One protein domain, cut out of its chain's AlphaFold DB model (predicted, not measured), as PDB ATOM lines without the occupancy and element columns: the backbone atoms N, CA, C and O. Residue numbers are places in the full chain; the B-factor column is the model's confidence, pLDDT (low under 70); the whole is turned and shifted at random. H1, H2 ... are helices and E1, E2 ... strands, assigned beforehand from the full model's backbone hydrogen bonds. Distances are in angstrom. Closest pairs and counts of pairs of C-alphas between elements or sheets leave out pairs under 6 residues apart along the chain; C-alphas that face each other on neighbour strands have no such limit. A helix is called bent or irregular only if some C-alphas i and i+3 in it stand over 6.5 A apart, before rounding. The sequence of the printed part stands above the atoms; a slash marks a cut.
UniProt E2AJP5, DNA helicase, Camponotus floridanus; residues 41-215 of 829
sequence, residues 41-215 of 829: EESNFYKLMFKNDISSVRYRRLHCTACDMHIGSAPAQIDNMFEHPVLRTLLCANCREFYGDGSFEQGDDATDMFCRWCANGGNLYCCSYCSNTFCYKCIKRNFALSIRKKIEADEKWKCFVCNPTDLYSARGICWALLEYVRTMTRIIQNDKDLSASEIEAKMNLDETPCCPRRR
ATOM      1  N   GLU A  41     -24.997  20.744  48.971       91.62
ATOM      2  CA  GLU A  41     -23.763  20.637  49.763       91.62
ATOM      3  C   GLU A  41     -22.526  20.919  48.908       91.62
ATOM      4  O   GLU A  41     -21.635  21.652  49.336       91.62
ATOM      5  N   GLU A  42     -22.481  20.392  47.684       93.19
ATOM      6  CA  GLU A  42     -21.374  20.615  46.756       93.19
ATOM      7  C   GLU A  42     -21.329  22.069  46.256       93.19
ATOM      8  O   GLU A  42     -20.267  22.691  46.242       93.19
ATOM      9  N   SER A  43     -22.488  22.662  45.950       89.31
ATOM     10  CA  SER A  43     -22.615  24.093  45.636       89.31
ATOM     11  C   SER A  43     -22.121  24.975  46.793       89.31
ATOM     12  O   SER A  43     -21.383  25.943  46.587       89.31
ATOM     13  N   ASN A  44     -22.449  24.609  48.037       91.38
ATOM     14  CA  ASN A  44     -21.947  25.289  49.232       91.38
ATOM     15  C   ASN A  44     -20.431  25.087  49.420       91.38
ATOM     16  O   ASN A  44     -19.730  26.038  49.771       91.38
ATOM     17  N   PHE A  45     -19.902  23.894  49.124       93.50
ATOM     18  CA  PHE A  45     -18.463  23.621  49.139       93.50
ATOM     19  C   PHE A  45     -17.712  24.489  48.120       93.50
ATOM     20  O   PHE A  45     -16.682  25.070  48.460       93.50
ATOM     21  N   TYR A  46     -18.234  24.650  46.898       92.25
ATOM     22  CA  TYR A  46     -17.631  25.520  45.880       92.25
ATOM     23  C   TYR A  46     -17.579  26.980  46.366       92.25
ATOM     24  O   TYR A  46     -16.520  27.610  46.322       92.25
ATOM     25  N   LYS A  47     -18.689  27.505  46.911       88.88
ATOM     26  CA  LYS A  47     -18.746  28.864  47.488       88.88
ATOM     27  C   LYS A  47     -17.698  29.059  48.590       88.88
ATOM     28  O   LYS A  47     -16.981  30.058  48.579       88.88
ATOM     29  N   LEU A  48     -17.548  28.087  49.493       91.62
ATOM     30  CA  LEU A  48     -16.545  28.118  50.565       91.62
ATOM     31  C   LEU A  48     -15.099  28.024  50.036       91.62
ATOM     32  O   LEU A  48     -14.208  28.700  50.550       91.62
ATOM     33  N   MET A  49     -14.863  27.212  49.000       92.25
ATOM     34  CA  MET A  49     -13.542  26.973  48.407       92.25
ATOM     35  C   MET A  49     -12.972  28.193  47.667       92.25
ATOM     36  O   MET A  49     -11.747  28.372  47.651       92.25
ATOM     37  N   PHE A  50     -13.842  29.011  47.070       90.94
ATOM     38  CA  PHE A  50     -13.468  30.192  46.281       90.94
ATOM     39  C   PHE A  50     -13.785  31.534  46.962       90.94
ATOM     40  O   PHE A  50     -13.244  32.552  46.548       90.94
ATOM     41  N   LYS A  51     -14.603  31.557  48.028       83.88
ATOM     42  CA  LYS A  51     -14.979  32.774  48.782       83.88
ATOM     43  C   LYS A  51     -15.452  33.919  47.871       83.88
ATOM     44  O   LYS A  51     -15.027  35.060  48.018       83.88
ATOM     45  N   ASN A  52     -16.305  33.577  46.910       79.00
ATOM     46  CA  ASN A  52     -16.801  34.421  45.813       79.00
ATOM     47  C   ASN A  52     -15.761  34.842  44.744       79.00
ATOM     48  O   ASN A  52     -16.179  35.171  43.637       79.00
ATOM     49  N   ASP A  53     -14.443  34.742  44.973       90.44
ATOM     50  CA  ASP A  53     -13.435  34.914  43.909       90.44
ATOM     51  C   ASP A  53     -13.164  33.598  43.157       90.44
ATOM     52  O   ASP A  53     -12.171  32.896  43.388       90.44
ATOM     53  N   ILE A  54     -14.045  33.284  42.199       92.56
ATOM     54  CA  ILE A  54     -13.854  32.196  41.218       92.56
ATOM     55  C   ILE A  54     -12.502  32.356  40.503       92.56
ATOM     56  O   ILE A  54     -11.778  31.382  40.294       92.56
ATOM     57  N   SER A  55     -12.116  33.596  40.194       92.44
ATOM     58  CA  SER A  55     -10.884  33.953  39.489       92.44
ATOM     59  C   SER A  55      -9.613  33.482  40.202       92.44
ATOM     60  O   SER A  55      -8.587  33.307  39.541       92.44
ATOM     61  N   SER A  56      -9.641  33.223  41.515       94.12
ATOM     62  CA  SER A  56      -8.516  32.623  42.255       94.12
ATOM     63  C   SER A  56      -8.118  31.227  41.744       94.12
ATOM     64  O   SER A  56      -7.000  30.765  42.002       94.12
ATOM     65  N   VAL A  57      -8.979  30.556  40.961       95.62
ATOM     66  CA  VAL A  57      -8.691  29.261  40.319       95.62
ATOM     67  C   VAL A  57      -7.431  29.286  39.446       95.62
ATOM     68  O   VAL A  57      -6.698  28.296  39.413       95.62
ATOM     69  N   ARG A  58      -7.101  30.426  38.822       94.62
ATOM     70  CA  ARG A  58      -5.915  30.590  37.957       94.62
ATOM     71  C   ARG A  58      -4.577  30.400  38.680       94.62
ATOM     72  O   ARG A  58      -3.561  30.127  38.048       94.62
ATOM     73  N   TYR A  59      -4.585  30.463  40.014       93.31
ATOM     74  CA  TYR A  59      -3.422  30.210  40.870       93.31
ATOM     75  C   TYR A  59      -3.367  28.778  41.438       93.31
ATOM     76  O   TYR A  59      -2.448  28.446  42.186       93.31
ATOM     77  N   ARG A  60      -4.318  27.900  41.083       93.75
ATOM     78  CA  ARG A  60      -4.341  26.483  41.492       93.75
ATOM     79  C   ARG A  60      -3.485  25.607  40.556       93.75
ATOM     80  O   ARG A  60      -2.917  26.061  39.564       93.75
ATOM     81  N   ARG A  61      -3.375  24.313  40.878       93.88
ATOM     82  CA  ARG A  61      -2.731  23.296  40.027       93.88
ATOM     83  C   ARG A  61      -3.708  22.830  38.945       93.88
ATOM     84  O   ARG A  61      -4.541  21.971  39.213       93.88
ATOM     85  N   LEU A  62      -3.584  23.361  37.730       96.75
ATOM     86  CA  LEU A  62      -4.486  23.048  36.614       96.75
ATOM     87  C   LEU A  62      -3.850  22.010  35.675       96.75
ATOM     88  O   LEU A  62      -3.191  22.336  34.686       96.75
ATOM     89  N   HIS A  63      -4.007  20.738  36.043       97.19
ATOM     90  CA  HIS A  63      -3.525  19.567  35.306       97.19
ATOM     91  C   HIS A  63      -4.684  18.602  35.024       97.19
ATOM     92  O   HIS A  63      -5.632  18.523  35.803       97.19
ATOM     93  N   CYS A  64      -4.575  17.822  33.949       98.31
ATOM     94  CA  CYS A  64      -5.490  16.724  33.654       98.31
ATOM     95  C   CYS A  64      -5.440  15.664  34.765       98.31
ATOM     96  O   CYS A  64      -4.404  15.038  34.996       98.31
ATOM     97  N   THR A  65      -6.575  15.411  35.412       98.19
ATOM     98  CA  THR A  65      -6.701  14.445  36.515       98.19
ATOM     99  C   THR A  65      -6.488  12.988  36.078       98.19
ATOM    100  O   THR A  65      -6.095  12.153  36.893       98.19
ATOM    101  N   ALA A  66      -6.651  12.677  34.787       98.06
ATOM    102  CA  ALA A  66      -6.354  11.357  34.229       98.06
ATOM    103  C   ALA A  66      -4.851  11.136  33.964       98.06
ATOM    104  O   ALA A  66      -4.307  10.128  34.411       98.06
ATOM    105  N   CYS A  67      -4.156  12.056  33.278       97.50
ATOM    106  CA  CYS A  67      -2.786  11.833  32.774       97.50
ATOM    107  C   CYS A  67      -1.681  12.715  33.392       97.50
ATOM    108  O   CYS A  67      -0.503  12.477  33.142       97.50
ATOM    109  N   ASP A  68      -2.034  13.696  34.227       96.25
ATOM    110  CA  ASP A  68      -1.165  14.747  34.787       96.25
ATOM    111  C   ASP A  68      -0.600  15.779  33.799       96.25
ATOM    112  O   ASP A  68       0.240  16.596  34.188       96.25
ATOM    113  N   MET A  69      -1.049  15.799  32.541       95.62
ATOM    114  CA  MET A  69      -0.625  16.834  31.595       95.62
ATOM    115  C   MET A  69      -1.046  18.226  32.087       95.62
ATOM    116  O   MET A  69      -2.170  18.422  32.547       95.62
ATOM    117  N   HIS A  70      -0.138  19.197  31.980       95.50
ATOM    118  CA  HIS A  70      -0.397  20.596  32.326       95.50
ATOM    119  C   HIS A  70      -1.395  21.212  31.343       95.50
ATOM    120  O   HIS A  70      -1.121  21.235  30.143       95.50
ATOM    121  N   ILE A  71      -2.494  21.759  31.863       96.50
ATOM    122  CA  ILE A  71      -3.513  22.480  31.087       96.50
ATOM    123  C   ILE A  71      -3.289  23.993  31.238       96.50
ATOM    124  O   ILE A  71      -3.095  24.683  30.241       96.50
ATOM    125  N   GLY A  72      -3.164  24.485  32.475       95.56
ATOM    126  CA  GLY A  72      -2.937  25.906  32.771       95.56
ATOM    127  C   GLY A  72      -4.224  26.735  32.858       95.56
ATOM    128  O   GLY A  72      -5.322  26.184  32.838       95.56
ATOM    129  N   SER A  73      -4.083  28.060  32.985       96.00
ATOM    130  CA  SER A  73      -5.210  29.011  33.090       96.00
ATOM    131  C   SER A  73      -5.480  29.841  31.828       96.00
ATOM    132  O   SER A  73      -6.337  30.718  31.866       96.00
ATOM    133  N   ALA A  74      -4.720  29.633  30.747       95.94
ATOM    134  CA  ALA A  74      -4.761  30.488  29.559       95.94
ATOM    135  C   ALA A  74      -6.091  30.333  28.789       95.94
ATOM    136  O   ALA A  74      -6.396  29.213  28.368       95.94
ATOM    137  N   PRO A  75      -6.857  31.415  28.540       95.75
ATOM    138  CA  PRO A  75      -8.124  31.326  27.813       95.75
ATOM    139  C   PRO A  75      -8.018  30.728  26.397       95.75
ATOM    140  O   PRO A  75      -8.894  29.968  25.992       95.75
ATOM    141  N   ALA A  76      -6.898  30.940  25.691       94.75
ATOM    142  CA  ALA A  76      -6.584  30.310  24.396       94.75
ATOM    143  C   ALA A  76      -6.399  28.777  24.450       94.75
ATOM    144  O   ALA A  76      -6.020  28.160  23.456       94.75
ATOM    145  N   GLN A  77      -6.580  28.144  25.610       93.88
ATOM    146  CA  GLN A  77      -6.509  26.692  25.794       93.88
ATOM    147  C   GLN A  77      -7.856  26.096  26.232       93.88
ATOM    148  O   GLN A  77      -7.879  24.970  26.726       93.88
ATOM    149  N   ILE A  78      -8.969  26.817  26.034       94.00
ATOM    150  CA  ILE A  78     -10.331  26.333  26.319       94.00
ATOM    151  C   ILE A  78     -10.634  24.988  25.632       94.00
ATOM    152  O   ILE A  78     -11.157  24.085  26.277       94.00
ATOM    153  N   ASP A  79     -10.170  24.789  24.392       94.50
ATOM    154  CA  ASP A  79     -10.313  23.534  23.627       94.50
ATOM    155  C   ASP A  79      -9.458  22.371  24.173       94.50
ATOM    156  O   ASP A  79      -9.420  21.279  23.611       94.50
ATOM    157  N   ASN A  80      -8.747  22.595  25.281       96.44
ATOM    158  CA  ASN A  80      -7.995  21.604  26.043       96.44
ATOM    159  C   ASN A  80      -8.466  21.528  27.515       96.44
ATOM    160  O   ASN A  80      -7.783  20.946  28.360       96.44
ATOM    161  N   MET A  81      -9.626  22.114  27.834       97.06
ATOM    162  CA  MET A  81     -10.249  22.116  29.160       97.06
ATOM    163  C   MET A  81     -11.599  21.400  29.094       97.06
ATOM    164  O   MET A  81     -12.606  21.983  28.705       97.06
ATOM    165  N   PHE A  82     -11.635  20.133  29.508       97.62
ATOM    166  CA  PHE A  82     -12.861  19.338  29.501       97.62
ATOM    167  C   PHE A  82     -13.258  18.870  30.893       97.62
ATOM    168  O   PHE A  82     -12.426  18.453  31.695       97.62
ATOM    169  N   GLU A  83     -14.560  18.867  31.143       97.31
ATOM    170  CA  GLU A  83     -15.164  18.162  32.267       97.31
ATOM    171  C   GLU A  83     -15.234  16.656  31.950       97.31
ATOM    172  O   GLU A  83     -15.608  16.247  30.843       97.31
ATOM    173  N   HIS A  84     -14.846  15.812  32.905       97.62
ATOM    174  CA  HIS A  84     -14.966  14.359  32.799       97.62
ATOM    175  C   HIS A  84     -16.451  13.947  32.772       97.62
ATOM    176  O   HIS A  84     -17.147  14.276  33.731       97.62
ATOM    177  N   PRO A  85     -16.936  13.155  31.788       95.00
ATOM    178  CA  PRO A  85     -18.365  12.842  31.638       95.00
ATOM    179  C   PRO A  85     -19.059  12.357  32.920       95.00
ATOM    180  O   PRO A  85     -20.052  12.940  33.336       95.00
ATOM    181  N   VAL A  86     -18.495  11.340  33.587       95.19
ATOM    182  CA  VAL A  86     -19.041  10.801  34.849       95.19
ATOM    183  C   VAL A  86     -18.534  11.549  36.093       95.19
ATOM    184  O   VAL A  86     -19.323  11.944  36.944       95.19
ATOM    185  N   LEU A  87     -17.215  11.747  36.231       96.50
ATOM    186  CA  LEU A  87     -16.600  12.232  37.480       96.50
ATOM    187  C   LEU A  87     -16.585  13.759  37.644       96.50
ATOM    188  O   LEU A  87     -16.230  14.244  38.717       96.50
ATOM    189  N   ARG A  88     -16.902  14.519  36.587       96.06
ATOM    190  CA  ARG A  88     -16.862  15.992  36.531       96.06
ATOM    191  C   ARG A  88     -15.540  16.650  36.971       96.06
ATOM    192  O   ARG A  88     -15.499  17.793  37.418       96.06
ATOM    193  N   THR A  89     -14.439  15.915  36.866       97.81
ATOM    194  CA  THR A  89     -13.076  16.389  37.133       97.81
ATOM    195  C   THR A  89     -12.402  16.900  35.858       97.81
ATOM    196  O   THR A  89     -12.835  16.588  34.751       97.81
ATOM    197  N   LEU A  90     -11.332  17.688  35.995       98.31
ATOM    198  CA  LEU A  90     -10.654  18.303  34.850       98.31
ATOM    199  C   LEU A  90      -9.876  17.270  34.012       98.31
ATOM    200  O   LEU A  90      -9.029  16.543  34.543       98.31
ATOM    201  N   LEU A  91     -10.111  17.262  32.701       98.38
ATOM    202  CA  LEU A  91      -9.406  16.491  31.674       98.38
ATOM    203  C   LEU A  91      -8.815  17.411  30.594       98.38
ATOM    204  O   LEU A  91      -9.327  18.498  30.335       98.38
ATOM    205  N   CYS A  92      -7.753  16.939  29.936       98.38
ATOM    206  CA  CYS A  92      -7.245  17.510  28.683       98.38
ATOM    207  C   CYS A  92      -7.937  16.870  27.468       98.38
ATOM    208  O   CYS A  92      -8.512  15.784  27.599       98.38
ATOM    209  N   ALA A  93      -7.822  17.492  26.288       98.00
ATOM    210  CA  ALA A  93      -8.457  17.045  25.040       98.00
ATOM    211  C   ALA A  93      -8.259  15.544  24.777       98.00
ATOM    212  O   ALA A  93      -9.222  14.783  24.772       98.00
ATOM    213  N   ASN A  94      -7.000  15.098  24.713       98.06
ATOM    214  CA  ASN A  94      -6.635  13.703  24.451       98.06
ATOM    215  C   ASN A  94      -7.248  12.709  25.457       98.06
ATOM    216  O   ASN A  94      -7.472  11.556  25.113       98.06
ATOM    217  N   CYS A  95      -7.492  13.116  26.709       98.44
ATOM    218  CA  CYS A  95      -8.111  12.243  27.711       98.44
ATOM    219  C   CYS A  95      -9.639  12.275  27.667       98.44
ATOM    220  O   CYS A  95     -10.253  11.290  28.059       98.44
ATOM    221  N   ARG A  96     -10.252  13.367  27.197       97.69
ATOM    222  CA  ARG A  96     -11.693  13.414  26.920       97.69
ATOM    223  C   ARG A  96     -12.039  12.600  25.671       97.69
ATOM    224  O   ARG A  96     -13.031  11.887  25.690       97.69
ATOM    225  N   GLU A  97     -11.200  12.675  24.642       97.25
ATOM    226  CA  GLU A  97     -11.284  11.873  23.416       97.25
ATOM    227  C   GLU A  97     -11.076  10.378  23.710       97.25
ATOM    228  O   GLU A  97     -11.954   9.571  23.427       97.25
ATOM    229  N   PHE A  98      -9.972  10.011  24.376       97.69
ATOM    230  CA  PHE A  98      -9.665   8.616  24.728       97.69
ATOM    231  C   PHE A  98     -10.678   7.971  25.695       97.69
ATOM    232  O   PHE A  98     -10.791   6.751  25.735       97.69
ATOM    233  N   TYR A  99     -11.415   8.763  26.481       97.19
ATOM    234  CA  TYR A  99     -12.485   8.246  27.343       97.19
ATOM    235  C   TYR A  99     -13.725   7.794  26.544       97.19
ATOM    236  O   TYR A  99     -14.471   6.942  27.023       97.19
ATOM    237  N   GLY A 100     -13.943   8.346  25.345       93.31
ATOM    238  CA  GLY A 100     -15.100   8.033  24.506       93.31
ATOM    239  C   GLY A 100     -16.437   8.432  25.139       93.31
ATOM    240  O   GLY A 100     -16.565   9.489  25.766       93.31
ATOM    241  N   ASP A 101     -17.440   7.576  24.967       90.25
ATOM    242  CA  ASP A 101     -18.753   7.671  25.616       90.25
ATOM    243  C   ASP A 101     -18.718   7.219  27.092       90.25
ATOM    244  O   ASP A 101     -19.486   7.708  27.923       90.25
ATOM    245  N   GLY A 102     -17.777   6.338  27.442       88.44
ATOM    246  CA  GLY A 102     -17.680   5.681  28.741       88.44
ATOM    247  C   GLY A 102     -18.386   4.323  28.814       88.44
ATOM    248  O   GLY A 102     -18.571   3.816  29.925       88.44
ATOM    249  N   SER A 103     -18.773   3.727  27.686       91.50
ATOM    250  CA  SER A 103     -19.226   2.334  27.637       91.50
ATOM    251  C   SER A 103     -18.004   1.423  27.724       91.50
ATOM    252  O   SER A 103     -17.206   1.349  26.792       91.50
ATOM    253  N   PHE A 104     -17.818   0.757  28.863       93.69
ATOM    254  CA  PHE A 104     -16.681  -0.136  29.088       93.69
ATOM    255  C   PHE A 104     -17.138  -1.590  29.116       93.69
ATOM    256  O   PHE A 104     -18.171  -1.912  29.699       93.69
ATOM    257  N   GLU A 105     -16.341  -2.461  28.500       92.25
ATOM    258  CA  GLU A 105     -16.521  -3.907  28.594       92.25
ATOM    259  C   GLU A 105     -16.412  -4.357  30.059       92.25
ATOM    260  O   GLU A 105     -15.583  -3.843  30.822       92.25
ATOM    261  N   GLN A 106     -17.249  -5.319  30.442       95.25
ATOM    262  CA  GLN A 106     -17.314  -5.854  31.800       95.25
ATOM    263  C   GLN A 106     -16.803  -7.294  31.848       95.25
ATOM    264  O   GLN A 106     -16.933  -8.035  30.873       95.25
ATOM    265  N   GLY A 107     -16.203  -7.670  32.977       91.81
ATOM    266  CA  GLY A 107     -15.753  -9.037  33.237       91.81
ATOM    267  C   GLY A 107     -16.894  -9.980  33.634       91.81
ATOM    268  O   GLY A 107     -18.047  -9.571  33.766       91.81
ATOM    269  N   ASP A 108     -16.548 -11.245  33.895       91.94
ATOM    270  CA  ASP A 108     -17.490 -12.295  34.332       91.94
ATOM    271  C   ASP A 108     -18.226 -11.960  35.653       91.94
ATOM    272  O   ASP A 108     -19.251 -12.563  35.968       91.94
ATOM    273  N   ASP A 109     -17.710 -11.002  36.429       92.00
ATOM    274  CA  ASP A 109     -18.277 -10.485  37.682       92.00
ATOM    275  C   ASP A 109     -19.132  -9.211  37.505       92.00
ATOM    276  O   ASP A 109     -19.561  -8.608  38.491       92.00
ATOM    277  N   ALA A 110     -19.379  -8.798  36.256       92.75
ATOM    278  CA  ALA A 110     -20.037  -7.549  35.869       92.75
ATOM    279  C   ALA A 110     -19.338  -6.259  36.363       92.75
ATOM    280  O   ALA A 110     -19.978  -5.211  36.485       92.75
ATOM    281  N   THR A 111     -18.023  -6.294  36.623       94.31
ATOM    282  CA  THR A 111     -17.216  -5.088  36.887       94.31
ATOM    283  C   THR A 111     -16.540  -4.554  35.619       94.31
ATOM    284  O   THR A 111     -16.176  -5.309  34.720       94.31
ATOM    285  N   ASP A 112     -16.383  -3.230  35.525       95.94
ATOM    286  CA  ASP A 112     -15.788  -2.546  34.371       95.94
ATOM    287  C   ASP A 112     -14.286  -2.890  34.253       95.94
ATOM    288  O   ASP A 112     -13.491  -2.526  35.126       95.94
ATOM    289  N   MET A 113     -13.848  -3.486  33.137       95.81
ATOM    290  CA  MET A 113     -12.438  -3.877  32.924       95.81
ATOM    291  C   MET A 113     -11.463  -2.688  32.767       95.81
ATOM    292  O   MET A 113     -10.244  -2.867  32.672       95.81
ATOM    293  N   PHE A 114     -11.980  -1.458  32.745       97.25
ATOM    294  CA  PHE A 114     -11.232  -0.229  32.492       97.25
ATOM    295  C   PHE A 114     -11.518   0.824  33.564       97.25
ATOM    296  O   PHE A 114     -12.660   1.056  33.954       97.25
ATOM    297  N   CYS A 115     -10.474   1.530  34.012       98.06
ATOM    298  CA  CYS A 115     -10.612   2.540  35.055       98.06
ATOM    299  C   CYS A 115     -11.557   3.679  34.646       98.06
ATOM    300  O   CYS A 115     -11.239   4.469  33.752       98.06
ATOM    301  N   ARG A 116     -12.612   3.882  35.441       97.88
ATOM    302  CA  ARG A 116     -13.653   4.909  35.284       97.88
ATOM    303  C   ARG A 116     -13.170   6.372  35.279       97.88
ATOM    304  O   ARG A 116     -13.965   7.261  35.006       97.88
ATOM    305  N   TRP A 117     -11.885   6.632  35.538       98.12
ATOM    306  CA  TRP A 117     -11.254   7.963  35.452       98.12
ATOM    307  C   TRP A 117     -10.407   8.168  34.182       98.12
ATOM    308  O   TRP A 117     -10.112   9.295  33.797       98.12
ATOM    309  N   CYS A 118      -9.916   7.101  33.549       97.69
ATOM    310  CA  CYS A 118      -8.921   7.238  32.478       97.69
ATOM    311  C   CYS A 118      -9.025   6.211  31.347       97.69
ATOM    312  O   CYS A 118      -8.125   6.189  30.512       97.69
ATOM    313  N   ALA A 119     -10.051   5.355  31.335       97.19
ATOM    314  CA  ALA A 119     -10.266   4.292  30.344       97.19
ATOM    315  C   ALA A 119      -9.058   3.342  30.137       97.19
ATOM    316  O   ALA A 119      -8.942   2.661  29.127       97.19
ATOM    317  N   ASN A 120      -8.128   3.283  31.099       96.25
ATOM    318  CA  ASN A 120      -6.986   2.365  31.085       96.25
ATOM    319  C   ASN A 120      -7.259   1.182  32.027       96.25
ATOM    320  O   ASN A 120      -7.658   1.393  33.176       96.25
ATOM    321  N   GLY A 121      -6.998  -0.041  31.562       92.69
ATOM    322  CA  GLY A 121      -7.010  -1.252  32.390       92.69
ATOM    323  C   GLY A 121      -5.736  -1.428  33.233       92.69
ATOM    324  O   GLY A 121      -4.894  -0.529  33.337       92.69
ATOM    325  N   GLY A 122      -5.579  -2.612  33.830       91.12
ATOM    326  CA  GLY A 122      -4.438  -2.991  34.671       91.12
ATOM    327  C   GLY A 122      -4.882  -3.406  36.073       91.12
ATOM    328  O   GLY A 122      -5.899  -4.070  36.218       91.12
ATOM    329  N   ASN A 123      -4.138  -3.009  37.111       92.00
ATOM    330  CA  ASN A 123      -4.562  -3.216  38.501       92.00
ATOM    331  C   ASN A 123      -5.578  -2.130  38.918       92.00
ATOM    332  O   ASN A 123      -5.286  -0.925  38.830       92.00
ATOM    333  N   LEU A 124      -6.763  -2.572  39.341       95.31
ATOM    334  CA  LEU A 124      -7.972  -1.780  39.556       95.31
ATOM    335  C   LEU A 124      -8.577  -2.092  40.936       95.31
ATOM    336  O   LEU A 124      -8.638  -3.245  41.346       95.31
ATOM    337  N   TYR A 125      -9.061  -1.061  41.625       95.62
ATOM    338  CA  TYR A 125      -9.905  -1.174  42.813       95.62
ATOM    339  C   TYR A 125     -11.368  -1.187  42.352       95.62
ATOM    340  O   TYR A 125     -11.808  -0.226  41.709       95.62
ATOM    341  N   CYS A 126     -12.113  -2.245  42.662       95.56
ATOM    342  CA  CYS A 126     -13.534  -2.361  42.325       95.56
ATOM    343  C   CYS A 126     -14.416  -1.695  43.393       95.56
ATOM    344  O   CYS A 126     -14.050  -1.637  44.566       95.56
ATOM    345  N   CYS A 127     -15.581  -1.179  42.998       97.12
ATOM    346  CA  CYS A 127     -16.578  -0.659  43.931       97.12
ATOM    347  C   CYS A 127     -17.444  -1.794  44.496       97.12
ATOM    348  O   CYS A 127     -17.969  -2.598  43.734       97.12
ATOM    349  N   SER A 128     -17.728  -1.794  45.798       96.69
ATOM    350  CA  SER A 128     -18.620  -2.793  46.417       96.69
ATOM    351  C   SER A 128     -20.120  -2.551  46.149       96.69
ATOM    352  O   SER A 128     -20.965  -3.223  46.736       96.69
ATOM    353  N   TYR A 129     -20.464  -1.556  45.317       96.81
ATOM    354  CA  TYR A 129     -21.835  -1.051  45.116       96.81
ATOM    355  C   TYR A 129     -22.209  -0.733  43.653       96.81
ATOM    356  O   TYR A 129     -23.323  -0.279  43.399       96.81
ATOM    357  N   CYS A 130     -21.299  -0.905  42.689       96.38
ATOM    358  CA  CYS A 130     -21.566  -0.782  41.247       96.38
ATOM    359  C   CYS A 130     -20.394  -1.361  40.440       96.38
ATOM    360  O   CYS A 130     -19.335  -1.615  41.004       96.38
ATOM    361  N   SER A 131     -20.539  -1.486  39.119       96.12
ATOM    362  CA  SER A 131     -19.486  -2.017  38.240       96.12
ATOM    363  C   SER A 131     -18.206  -1.166  38.176       96.12
ATOM    364  O   SER A 131     -17.164  -1.660  37.757       96.12
ATOM    365  N   ASN A 132     -18.258   0.112  38.573       97.25
ATOM    366  CA  ASN A 132     -17.176   1.076  38.356       97.25
ATOM    367  C   ASN A 132     -15.867   0.696  39.072       97.25
ATOM    368  O   ASN A 132     -15.834   0.557  40.298       97.25
ATOM    369  N   THR A 133     -14.764   0.665  38.321       97.00
ATOM    370  CA  THR A 133     -13.420   0.345  38.831       97.00
ATOM    371  C   THR A 133     -12.432   1.512  38.679       97.00
ATOM    372  O   THR A 133     -12.600   2.407  37.846       97.00
ATOM    373  N   PHE A 134     -11.372   1.549  39.497       97.94
ATOM    374  CA  PHE A 134     -10.413   2.664  39.537       97.94
ATOM    375  C   PHE A 134      -8.957   2.205  39.646       97.94
ATOM    376  O   PHE A 134      -8.600   1.489  40.568       97.94
ATOM    377  N   CYS A 135      -8.063   2.663  38.763       97.38
ATOM    378  CA  CYS A 135      -6.657   2.261  38.815       97.38
ATOM    379  C   CYS A 135      -5.867   2.985  39.918       97.38
ATOM    380  O   CYS A 135      -6.041   4.186  40.172       97.38
ATOM    381  N   TYR A 136      -4.891   2.275  40.497       94.94
ATOM    382  CA  TYR A 136      -3.953   2.805  41.498       94.94
ATOM    383  C   TYR A 136      -3.325   4.151  41.089       94.94
ATOM    384  O   TYR A 136      -3.151   5.044  41.927       94.94
ATOM    385  N   LYS A 137      -3.012   4.307  39.791       96.31
ATOM    386  CA  LYS A 137      -2.364   5.493  39.207       96.31
ATOM    387  C   LYS A 137      -3.241   6.747  39.327       96.31
ATOM    388  O   LYS A 137      -2.729   7.784  39.741       96.31
ATOM    389  N   CYS A 138      -4.541   6.663  39.038       97.62
ATOM    390  CA  CYS A 138      -5.459   7.801  39.180       97.62
ATOM    391  C   CYS A 138      -5.716   8.158  40.647       97.62
ATOM    392  O   CYS A 138      -5.679   9.339  40.993       97.62
ATOM    393  N   ILE A 139      -5.847   7.165  41.532       95.94
ATOM    394  CA  ILE A 139      -5.960   7.412  42.979       95.94
ATOM    395  C   ILE A 139      -4.682   8.093  43.512       95.94
ATOM    396  O   ILE A 139      -4.756   9.001  44.333       95.94
ATOM    397  N   LYS A 140      -3.484   7.715  43.028       94.94
ATOM    398  CA  LYS A 140      -2.189   8.330  43.419       94.94
ATOM    399  C   LYS A 140      -1.940   9.721  42.846       94.94
ATOM    400  O   LYS A 140      -1.178  10.480  43.433       94.94
ATOM    401  N   ARG A 141      -2.568  10.052  41.722       95.00
ATOM    402  CA  ARG A 141      -2.444  11.359  41.071       95.00
ATOM    403  C   ARG A 141      -3.287  12.439  41.746       95.00
ATOM    404  O   ARG A 141      -2.847  13.581  41.823       95.00
ATOM    405  N   ASN A 142      -4.479  12.074  42.214       96.31
ATOM    406  CA  ASN A 142      -5.493  13.041  42.643       96.31
ATOM    407  C   ASN A 142      -5.685  13.122  44.166       96.31
ATOM    408  O   ASN A 142      -6.240  14.111  44.639       96.31
ATOM    409  N   PHE A 143      -5.207  12.137  44.937       94.88
ATOM    410  CA  PHE A 143      -5.417  12.081  46.385       94.88
ATOM    411  C   PHE A 143      -4.142  11.880  47.203       94.88
ATOM    412  O   PHE A 143      -3.175  11.247  46.772       94.88
ATOM    413  N   ALA A 144      -4.184  12.375  48.442       90.56
ATOM    414  CA  ALA A 144      -3.169  12.121  49.456       90.56
ATOM    415  C   ALA A 144      -3.137  10.642  49.890       90.56
ATOM    416  O   ALA A 144      -4.110   9.898  49.745       90.56
ATOM    417  N   LEU A 145      -2.015  10.221  50.485       91.31
ATOM    418  CA  LEU A 145      -1.807   8.842  50.949       91.31
ATOM    419  C   LEU A 145      -2.841   8.384  51.994       91.31
ATOM    420  O   LEU A 145      -3.162   7.201  52.038       91.31
ATOM    421  N   SER A 146      -3.394   9.305  52.789       91.56
ATOM    422  CA  SER A 146      -4.457   9.028  53.767       91.56
ATOM    423  C   SER A 146      -5.734   8.488  53.118       91.56
ATOM    424  O   SER A 146      -6.287   7.502  53.594       91.56
ATOM    425  N   ILE A 147      -6.170   9.080  52.001       90.56
ATOM    426  CA  ILE A 147      -7.363   8.632  51.267       90.56
ATOM    427  C   ILE A 147      -7.116   7.252  50.647       90.56
ATOM    428  O   ILE A 147      -7.997   6.405  50.715       90.56
ATOM    429  N   ARG A 148      -5.909   6.967  50.129       90.81
ATOM    430  CA  ARG A 148      -5.591   5.605  49.663       90.81
ATOM    431  C   ARG A 148      -5.665   4.589  50.799       90.81
ATOM    432  O   ARG A 148      -6.361   3.599  50.642       90.81
ATOM    433  N   LYS A 149      -5.021   4.856  51.942       92.38
ATOM    434  CA  LYS A 149      -5.062   3.946  53.098       92.38
ATOM    435  C   LYS A 149      -6.488   3.702  53.602       92.38
ATOM    436  O   LYS A 149      -6.787   2.595  54.021       92.38
ATOM    437  N   LYS A 150      -7.370   4.708  53.522       92.75
ATOM    438  CA  LYS A 150      -8.807   4.556  53.799       92.75
ATOM    439  C   LYS A 150      -9.480   3.595  52.809       92.75
ATOM    440  O   LYS A 150     -10.223   2.739  53.250       92.75
ATOM    441  N   ILE A 151      -9.206   3.716  51.507       94.19
ATOM    442  CA  ILE A 151      -9.741   2.815  50.463       94.19
ATOM    443  C   ILE A 151      -9.202   1.385  50.634       94.19
ATOM    444  O   ILE A 151      -9.949   0.427  50.515       94.19
ATOM    445  N   GLU A 152      -7.914   1.239  50.944       92.25
ATOM    446  CA  GLU A 152      -7.246  -0.058  51.140       92.25
ATOM    447  C   GLU A 152      -7.673  -0.787  52.423       92.25
ATOM    448  O   GLU A 152      -7.448  -1.987  52.533       92.25
ATOM    449  N   ALA A 153      -8.289  -0.078  53.374       93.75
ATOM    450  CA  ALA A 153      -8.823  -0.630  54.620       93.75
ATOM    451  C   ALA A 153     -10.365  -0.726  54.644       93.75
ATOM    452  O   ALA A 153     -10.931  -1.117  55.662       93.75
ATOM    453  N   ASP A 154     -11.051  -0.347  53.561       94.25
ATOM    454  CA  ASP A 154     -12.514  -0.345  53.462       94.25
ATOM    455  C   ASP A 154     -12.989  -1.520  52.595       94.25
ATOM    456  O   ASP A 154     -13.097  -1.418  51.373       94.25
ATOM    457  N   GLU A 155     -13.298  -2.652  53.239       92.94
ATOM    458  CA  GLU A 155     -13.849  -3.857  52.589       92.94
ATOM    459  C   GLU A 155     -15.124  -3.580  51.770       92.94
ATOM    460  O   GLU A 155     -15.487  -4.355  50.882       92.94
ATOM    461  N   LYS A 156     -15.840  -2.494  52.091       95.62
ATOM    462  CA  LYS A 156     -17.097  -2.093  51.455       95.62
ATOM    463  C   LYS A 156     -16.961  -0.693  50.866       95.62
ATOM    464  O   LYS A 156     -17.825   0.169  51.040       95.62
ATOM    465  N   TRP A 157     -15.874  -0.481  50.127       96.50
ATOM    466  CA  TRP A 157     -15.566   0.803  49.527       96.50
ATOM    467  C   TRP A 157     -16.634   1.286  48.532       96.50
ATOM    468  O   TRP A 157     -16.909   0.678  47.490       96.50
ATOM    469  N   LYS A 158     -17.195   2.465  48.825       97.31
ATOM    470  CA  LYS A 158     -18.001   3.254  47.885       97.31
ATOM    471  C   LYS A 158     -17.089   4.099  47.005       97.31
ATOM    472  O   LYS A 158     -16.524   5.091  47.469       97.31
ATOM    473  N   CYS A 159     -16.994   3.738  45.728       97.31
ATOM    474  CA  CYS A 159     -16.177   4.476  44.769       97.31
ATOM    475  C   CYS A 159     -16.659   5.914  44.529       97.31
ATOM    476  O   CYS A 159     -17.781   6.288  44.872       97.31
ATOM    477  N   PHE A 160     -15.827   6.705  43.850       96.75
ATOM    478  CA  PHE A 160     -16.054   8.134  43.615       96.75
ATOM    479  C   PHE A 160     -17.288   8.478  42.752       96.75
ATOM    480  O   PHE A 160     -17.646   9.648  42.658       96.75
ATOM    481  N   VAL A 161     -17.942   7.481  42.135       96.19
ATOM    482  CA  VAL A 161     -19.265   7.635  41.494       96.19
ATOM    483  C   VAL A 161     -20.391   7.473  42.524       96.19
ATOM    484  O   VAL A 161     -21.317   8.274  42.556       96.19
ATOM    485  N   CYS A 162     -20.295   6.469  43.406       96.38
ATOM    486  CA  CYS A 162     -21.263   6.223  44.483       96.38
ATOM    487  C   CYS A 162     -21.174   7.241  45.628       96.38
ATOM    488  O   CYS A 162     -22.154   7.453  46.339       96.38
ATOM    489  N   ASN A 163     -19.997   7.830  45.846       95.19
ATOM    490  CA  ASN A 163     -19.771   8.896  46.811       95.19
ATOM    491  C   ASN A 163     -18.784   9.932  46.237       95.19
ATOM    492  O   ASN A 163     -17.569   9.754  46.352       95.19
ATOM    493  N   PRO A 164     -19.276  11.031  45.641       94.69
ATOM    494  CA  PRO A 164     -18.424  12.047  45.032       94.69
ATOM    495  C   PRO A 164     -17.784  13.022  46.036       94.69
ATOM    496  O   PRO A 164     -17.062  13.915  45.600       94.69
ATOM    497  N   THR A 165     -18.005  12.879  47.351       94.19
ATOM    498  CA  THR A 165     -17.543  13.847  48.372       94.19
ATOM    499  C   THR A 165     -16.034  14.101  48.307       94.19
ATOM    500  O   THR A 165     -15.598  15.252  48.297       94.19
ATOM    501  N   ASP A 166     -15.221  13.043  48.180       94.12
ATOM    502  CA  ASP A 166     -13.761  13.174  48.062       94.12
ATOM    503  C   ASP A 166     -13.349  13.934  46.773       94.12
ATOM    504  O   ASP A 166     -12.292  14.568  46.731       94.12
ATOM    505  N   LEU A 167     -14.193  13.949  45.729       96.19
ATOM    506  CA  LEU A 167     -13.957  14.685  44.479       96.19
ATOM    507  C   LEU A 167     -14.355  16.169  44.522       96.19
ATOM    508  O   LEU A 167     -13.945  16.886  43.608       96.19
ATOM    509  N   TYR A 168     -15.097  16.665  45.522       95.81
ATOM    510  CA  TYR A 168     -15.647  18.039  45.519       95.81
ATOM    511  C   TYR A 168     -14.586  19.128  45.258       95.81
ATOM    512  O   TYR A 168     -14.843  20.090  44.539       95.81
ATOM    513  N   SER A 169     -13.354  18.948  45.751       95.00
ATOM    514  CA  SER A 169     -12.224  19.852  45.470       95.00
ATOM    515  C   SER A 169     -11.783  19.828  43.995       95.00
ATOM    516  O   SER A 169     -11.558  20.874  43.385       95.00
ATOM    517  N   ALA A 170     -11.704  18.644  43.381       96.44
ATOM    518  CA  ALA A 170     -11.314  18.486  41.977       96.44
ATOM    519  C   ALA A 170     -12.431  18.909  41.003       96.44
ATOM    520  O   ALA A 170     -12.143  19.480  39.948       96.44
ATOM    521  N   ARG A 171     -13.695  18.670  41.371       97.19
ATOM    522  CA  ARG A 171     -14.887  19.104  40.625       97.19
ATOM    523  C   ARG A 171     -15.075  20.621  40.713       97.19
ATOM    524  O   ARG A 171     -15.248  21.268  39.683       97.19
ATOM    525  N   GLY A 172     -14.894  21.208  41.898       96.12
ATOM    526  CA  GLY A 172     -14.898  22.659  42.107       96.12
ATOM    527  C   GLY A 172     -13.805  23.388  41.320       96.12
ATOM    528  O   GLY A 172     -14.081  24.418  40.713       96.12
ATOM    529  N   ILE A 173     -12.585  22.836  41.250       97.00
ATOM    530  CA  ILE A 173     -11.511  23.373  40.390       97.00
ATOM    531  C   ILE A 173     -11.879  23.289  38.903       97.00
ATOM    532  O   ILE A 173     -11.620  24.243  38.172       97.00
ATOM    533  N   CYS A 174     -12.488  22.187  38.451       97.69
ATOM    534  CA  CYS A 174     -12.926  22.039  37.062       97.69
ATOM    535  C   CYS A 174     -14.003  23.071  36.698       97.69
ATOM    536  O   CYS A 174     -13.844  23.812  35.730       97.69
ATOM    537  N   TRP A 175     -15.057  23.165  37.514       96.25
ATOM    538  CA  TRP A 175     -16.145  24.130  37.348       96.25
ATOM    539  C   TRP A 175     -15.629  25.576  37.324       96.25
ATOM    540  O   TRP A 175     -15.888  26.308  36.368       96.25
ATOM    541  N   ALA A 176     -14.838  25.967  38.329       96.62
ATOM    542  CA  ALA A 176     -14.325  27.327  38.442       96.62
ATOM    543  C   ALA A 176     -13.383  27.699  37.286       96.62
ATOM    544  O   ALA A 176     -13.432  28.831  36.816       96.62
ATOM    545  N   LEU A 177     -12.551  26.765  36.799       97.38
ATOM    546  CA  LEU A 177     -11.664  27.015  35.658       97.38
ATOM    547  C   LEU A 177     -12.460  27.280  34.380       97.38
ATOM    548  O   LEU A 177     -12.185  28.259  33.687       97.38
ATOM    549  N   LEU A 178     -13.439  26.422  34.078       96.19
ATOM    550  CA  LEU A 178     -14.259  26.559  32.876       96.19
ATOM    551  C   LEU A 178     -15.027  27.886  32.884       96.19
ATOM    552  O   LEU A 178     -15.070  28.570  31.863       96.19
ATOM    553  N   GLU A 179     -15.566  28.291  34.034       95.38
ATOM    554  CA  GLU A 179     -16.311  29.546  34.144       95.38
ATOM    555  C   GLU A 179     -15.405  30.787  34.123       95.38
ATOM    556  O   GLU A 179     -15.710  31.765  33.435       95.38
ATOM    557  N   TYR A 180     -14.242  30.731  34.782       95.62
ATOM    558  CA  TYR A 180     -13.209  31.767  34.692       95.62
ATOM    559  C   TYR A 180     -12.736  31.979  33.246       95.62
ATOM    560  O   TYR A 180     -12.669  33.119  32.788       95.62
ATOM    561  N   VAL A 181     -12.456  30.900  32.505       96.00
ATOM    562  CA  VAL A 181     -11.984  30.988  31.116       96.00
ATOM    563  C   VAL A 181     -13.079  31.487  30.177       96.00
ATOM    564  O   VAL A 181     -12.805  32.398  29.405       96.00
ATOM    565  N   ARG A 182     -14.330  31.012  30.284       94.94
ATOM    566  CA  ARG A 182     -15.462  31.586  29.522       94.94
ATOM    567  C   ARG A 182     -15.603  33.087  29.767       94.94
ATOM    568  O   ARG A 182     -15.764  33.855  28.819       94.94
ATOM    569  N   THR A 183     -15.530  33.501  31.031       94.56
ATOM    570  CA  THR A 183     -15.666  34.905  31.437       94.56
ATOM    571  C   THR A 183     -14.521  35.750  30.879       94.56
ATOM    572  O   THR A 183     -14.774  36.759  30.226       94.56
ATOM    573  N   MET A 184     -13.269  35.313  31.047       94.75
ATOM    574  CA  MET A 184     -12.102  36.029  30.524       94.75
ATOM    575  C   MET A 184     -12.071  36.080  28.997       94.75
ATOM    576  O   MET A 184     -11.788  37.142  28.453       94.75
ATOM    577  N   THR A 185     -12.426  35.001  28.293       94.69
ATOM    578  CA  THR A 185     -12.537  35.009  26.824       94.69
ATOM    579  C   THR A 185     -13.510  36.092  26.355       94.69
ATOM    580  O   THR A 185     -13.163  36.882  25.482       94.69
ATOM    581  N   ARG A 186     -14.694  36.190  26.982       94.50
ATOM    582  CA  ARG A 186     -15.714  37.201  26.645       94.50
ATOM    583  C   ARG A 186     -15.267  38.624  26.986       94.50
ATOM    584  O   ARG A 186     -15.532  39.527  26.203       94.50
ATOM    585  N   ILE A 187     -14.585  38.829  28.115       93.88
ATOM    586  CA  ILE A 187     -14.030  40.143  28.484       93.88
ATOM    587  C   ILE A 187     -12.976  40.572  27.455       93.88
ATOM    588  O   ILE A 187     -13.110  41.637  26.866       93.88
ATOM    589  N   ILE A 188     -11.978  39.727  27.180       92.56
ATOM    590  CA  ILE A 188     -10.855  40.065  26.290       92.56
ATOM    591  C   ILE A 188     -11.314  40.255  24.829       92.56
ATOM    592  O   ILE A 188     -10.706  41.037  24.109       92.56
ATOM    593  N   GLN A 189     -12.376  39.574  24.380       90.25
ATOM    594  CA  GLN A 189     -12.938  39.745  23.026       90.25
ATOM    595  C   GLN A 189     -13.812  40.996  22.856       90.25
ATOM    596  O   GLN A 189     -13.927  41.496  21.740       90.25
ATOM    597  N   ASN A 190     -14.449  41.477  23.928       91.31
ATOM    598  CA  ASN A 190     -15.362  42.625  23.877       91.31
ATOM    599  C   ASN A 190     -14.686  43.959  24.249       91.31
ATOM    600  O   ASN A 190     -15.277  45.019  24.040       91.31
ATOM    601  N   ASP A 191     -13.481  43.902  24.820       91.75
ATOM    602  CA  ASP A 191     -12.659  45.053  25.192       91.75
ATOM    603  C   ASP A 191     -12.110  45.743  23.926       91.75
ATOM    604  O   ASP A 191     -11.284  45.188  23.199       91.75
ATOM    605  N   LYS A 192     -12.630  46.941  23.632       89.56
ATOM    606  CA  LYS A 192     -12.328  47.707  22.408       89.56
ATOM    607  C   LYS A 192     -11.032  48.509  22.495       89.56
ATOM    608  O   LYS A 192     -10.549  48.964  21.461       89.56
ATOM    609  N   ASP A 193     -10.500  48.690  23.702       91.75
ATOM    610  CA  ASP A 193      -9.353  49.562  23.954       91.75
ATOM    611  C   ASP A 193      -8.019  48.798  23.855       91.75
ATOM    612  O   ASP A 193      -6.947  49.402  23.860       91.75
ATOM    613  N   LEU A 194      -8.070  47.464  23.726       88.88
ATOM    614  CA  LEU A 194      -6.895  46.609  23.554       88.88
ATOM    615  C   LEU A 194      -6.471  46.477  22.097       88.88
ATOM    616  O   LEU A 194      -7.268  46.173  21.207       88.88
ATOM    617  N   SER A 195      -5.162  46.545  21.874       94.00
ATOM    618  CA  SER A 195      -4.578  46.095  20.615       94.00
ATOM    619  C   SER A 195      -4.703  44.574  20.445       94.00
ATOM    620  O   SER A 195      -4.732  43.806  21.412       94.00
ATOM    621  N   ALA A 196      -4.677  44.102  19.194       92.38
ATOM    622  CA  ALA A 196      -4.680  42.669  18.883       92.38
ATOM    623  C   ALA A 196      -3.521  41.899  19.560       92.38
ATOM    624  O   ALA A 196      -3.691  40.743  19.944       92.38
ATOM    625  N   SER A 197      -2.373  42.557  19.767       92.69
ATOM    626  CA  SER A 197      -1.213  42.001  20.478       92.69
ATOM    627  C   SER A 197      -1.488  41.806  21.976       92.69
ATOM    628  O   SER A 197      -1.137  40.779  22.553       92.69
ATOM    629  N   GLU A 198      -2.187  42.746  22.619       93.88
ATOM    630  CA  GLU A 198      -2.592  42.619  24.025       93.88
ATOM    631  C   GLU A 198      -3.701  41.583  24.215       93.88
ATOM    632  O   GLU A 198      -3.683  40.844  25.202       93.88
ATOM    633  N   ILE A 199      -4.626  41.481  23.255       92.12
ATOM    634  CA  ILE A 199      -5.618  40.403  23.183       92.12
ATOM    635  C   ILE A 199      -4.902  39.048  23.114       92.12
ATOM    636  O   ILE A 199      -5.145  38.193  23.967       92.12
ATOM    637  N   GLU A 200      -3.962  38.856  22.182       93.62
ATOM    638  CA  GLU A 200      -3.187  37.612  22.079       93.62
ATOM    639  C   GLU A 200      -2.382  37.328  23.360       93.62
ATOM    640  O   GLU A 200      -2.385  36.196  23.861       93.62
ATOM    641  N   ALA A 201      -1.735  38.344  23.939       93.19
ATOM    642  CA  ALA A 201      -0.940  38.210  25.156       93.19
ATOM    643  C   ALA A 201      -1.785  37.813  26.380       93.19
ATOM    644  O   ALA A 201      -1.366  36.934  27.141       93.19
ATOM    645  N   LYS A 202      -2.975  38.411  26.560       93.06
ATOM    646  CA  LYS A 202      -3.933  38.051  27.623       93.06
ATOM    647  C   LYS A 202      -4.526  36.656  27.389       93.06
ATOM    648  O   LYS A 202      -4.562  35.850  28.315       93.06
ATOM    649  N   MET A 203      -4.919  36.330  26.156       93.31
ATOM    650  CA  MET A 203      -5.449  35.007  25.794       93.31
ATOM    651  C   MET A 203      -4.431  33.877  26.038       93.31
ATOM    652  O   MET A 203      -4.808  32.781  26.452       93.31
ATOM    653  N   ASN A 204      -3.133  34.141  25.855       94.50
ATOM    654  CA  ASN A 204      -2.042  33.188  26.095       94.50
ATOM    655  C   ASN A 204      -1.417  33.276  27.511       94.50
ATOM    656  O   ASN A 204      -0.325  32.735  27.755       94.50
ATOM    657  N   LEU A 205      -2.074  33.949  28.465       92.50
ATOM    658  CA  LEU A 205      -1.568  34.125  29.829       92.50
ATOM    659  C   LEU A 205      -1.936  32.950  30.753       92.50
ATOM    660  O   LEU A 205      -3.029  32.861  31.303       92.50
ATOM    661  N   ASP A 206      -0.967  32.063  30.975       93.75
ATOM    662  CA  ASP A 206      -1.028  31.015  32.000       93.75
ATOM    663  C   ASP A 206      -0.349  31.492  33.298       93.75
ATOM    664  O   ASP A 206       0.880  31.593  33.369       93.75
ATOM    665  N   GLU A 207      -1.144  31.787  34.331       92.56
ATOM    666  CA  GLU A 207      -0.662  32.269  35.634       92.56
ATOM    667  C   GLU A 207      -0.236  31.129  36.585       92.56
ATOM    668  O   GLU A 207       0.411  31.371  37.613       92.56
ATOM    669  N   THR A 208      -0.536  29.872  36.245       92.69
ATOM    670  CA  THR A 208      -0.460  28.747  37.190       92.69
ATOM    671  C   THR A 208       0.950  28.485  37.763       92.69
ATOM    672  O   THR A 208       1.972  28.621  37.070       92.69
ATOM    673  N   PRO A 209       1.068  28.099  39.054       86.75
ATOM    674  CA  PRO A 209       2.359  27.882  39.716       86.75
ATOM    675  C   PRO A 209       2.989  26.503  39.463       86.75
ATOM    676  O   PRO A 209       4.184  26.322  39.698       86.75
ATOM    677  N   CYS A 210       2.212  25.530  38.989       82.88
ATOM    678  CA  CYS A 210       2.493  24.099  39.131       82.88
ATOM    679  C   CYS A 210       3.644  23.521  38.284       82.88
ATOM    680  O   CYS A 210       4.117  22.429  38.596       82.88
ATOM    681  N   CYS A 211       4.158  24.237  37.274       83.75
ATOM    682  CA  CYS A 211       5.236  23.745  36.400       83.75
ATOM    683  C   CYS A 211       6.524  24.609  36.421       83.75
ATOM    684  O   CYS A 211       6.797  25.350  35.464       83.75
ATOM    685  N   PRO A 212       7.415  24.457  37.428       69.31
ATOM    686  CA  PRO A 212       8.692  25.184  37.506       69.31
ATOM    687  C   PRO A 212       9.599  25.020  36.274       69.31
ATOM    688  O   PRO A 212      10.290  25.961  35.875       69.31
ATOM    689  N   ARG A 213       9.581  23.843  35.629       62.78
ATOM    690  CA  ARG A 213      10.353  23.574  34.400       62.78
ATOM    691  C   ARG A 213       9.820  24.359  33.186       62.78
ATOM    692  O   ARG A 213      10.636  24.893  32.435       62.78
ATOM    693  N   ARG A 214       8.494  24.534  33.033       62.47
ATOM    694  CA  ARG A 214       7.909  25.427  32.003       62.47
ATOM    695  C   ARG A 214       8.282  26.890  32.271       62.47
ATOM    696  O   ARG A 214       8.768  27.561  31.363       62.47
ATOM    697  N   ARG A 215       8.166  27.354  33.524       59.19
ATOM    698  CA  ARG A 215       8.534  28.727  33.934       59.19
ATOM    699  C   ARG A 215       9.995  29.078  33.592       59.19
ATOM    700  O   ARG A 215      10.251  30.164  33.078       59.19
TER     701      ARG A 215
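This is residues 41 to 215 of the 829 residues of the protein "DNA helicase" of Camponotus floridanus (UniProt E2AJP5). One long helix, H7, makes the long side of an elongated body, with the short helices H1, H2 and H3 packed on it and H8 folded back beside its last turns; the far end is a lobe of loops with the small hairpin E1 and E2 and the short helices H5 and H6. Residues 81 to 92, with no named element, run through the middle, next to H4. The printed part has 175 residues, with nine named helices and two named strands in the order H1 H2 H3 H4 E1 E2 H5 H6 H7 H8 H9; the sheet is E1 - E2, antiparallel, and the class is mostly helix. The whole is compact, with a radius of gyration of the C-alphas of 18.0 A, and spans 62 by 32 by 29 A.

E1, residues 124 to 126, and E2, residues 133 to 135, form an antiparallel hairpin, with N 125 and O 134 at 2.8 A and N 134 and O 125 at 2.9 A. H5, residues 136 to 142, follows E2 by a tight link; it is close to but not clearly touching H6, residues 145 to 152, the closest C-alphas being those of Ile 139 and Arg 148, 6.9 A. The hub is H7, residues 164 to 190, which has a kink of 34 degrees near residue 171. With residues 165 to 172 alone it touches H1, residues 41 to 50, at a steep tilt of 56 degrees, closest at the C-alphas of Tyr 46 and Gly 172, 5.5 A. With residues 173 to 180 alone it touches H2, residues 54 to 59, about perpendicular at 83 degrees, closest at the C-alphas of Ile 54 and Ala 176, 5.6 A. With residues 178 to 185 alone it touches H3, residues 75 to 80, closest at the C-alphas of Pro 75 and Val 181, 5.1 A. H7 and H8, residues 196 to 203, form a helical hairpin at a shallow tilt of 7 degrees, closest at the C-alphas of Ile 188 and Ile 199, 6.1 A. H4, residues 93 to 99, is close to but not clearly touching H3, the closest C-alphas being those of Asn 80 and Ala 93, 4.7 A. H9, residues 212 to 215, touches no helix. In H1, H4, H5, H6 and H8 every O i to N i+4 pair is within hydrogen-bond range; H7 has 21 of 23, H2 0 of 2 but 3 of 3 O i to N i+3 pairs, H3 0 of 2 but 2 of 3, and H9 is too short for an O i to N i+4 pair.

H1 begins at C-alpha 41, (-23.763, 20.637, 49.763), and measures 14.5 A. H7 runs 37.3 A from C-alpha 164, (-18.424, 12.047, 45.032), to C-alpha 190, (-15.362, 42.625, 23.877). H3 and H7 are irregular: C-alphas 76 and 79 are 7.8 A apart, and C-alphas 166 and 169 are 7.3 A apart.

The C-alphas farthest apart, of Asp 108 and Asp 193, are 63.2 A from each other. The printed part has no cut. The links H2 to H3, H3 to H4, H4 to E1 and H6 to H7 are long. The mean pLDDT of the printed part is 93.7, and residues 212 to 215 are under 70.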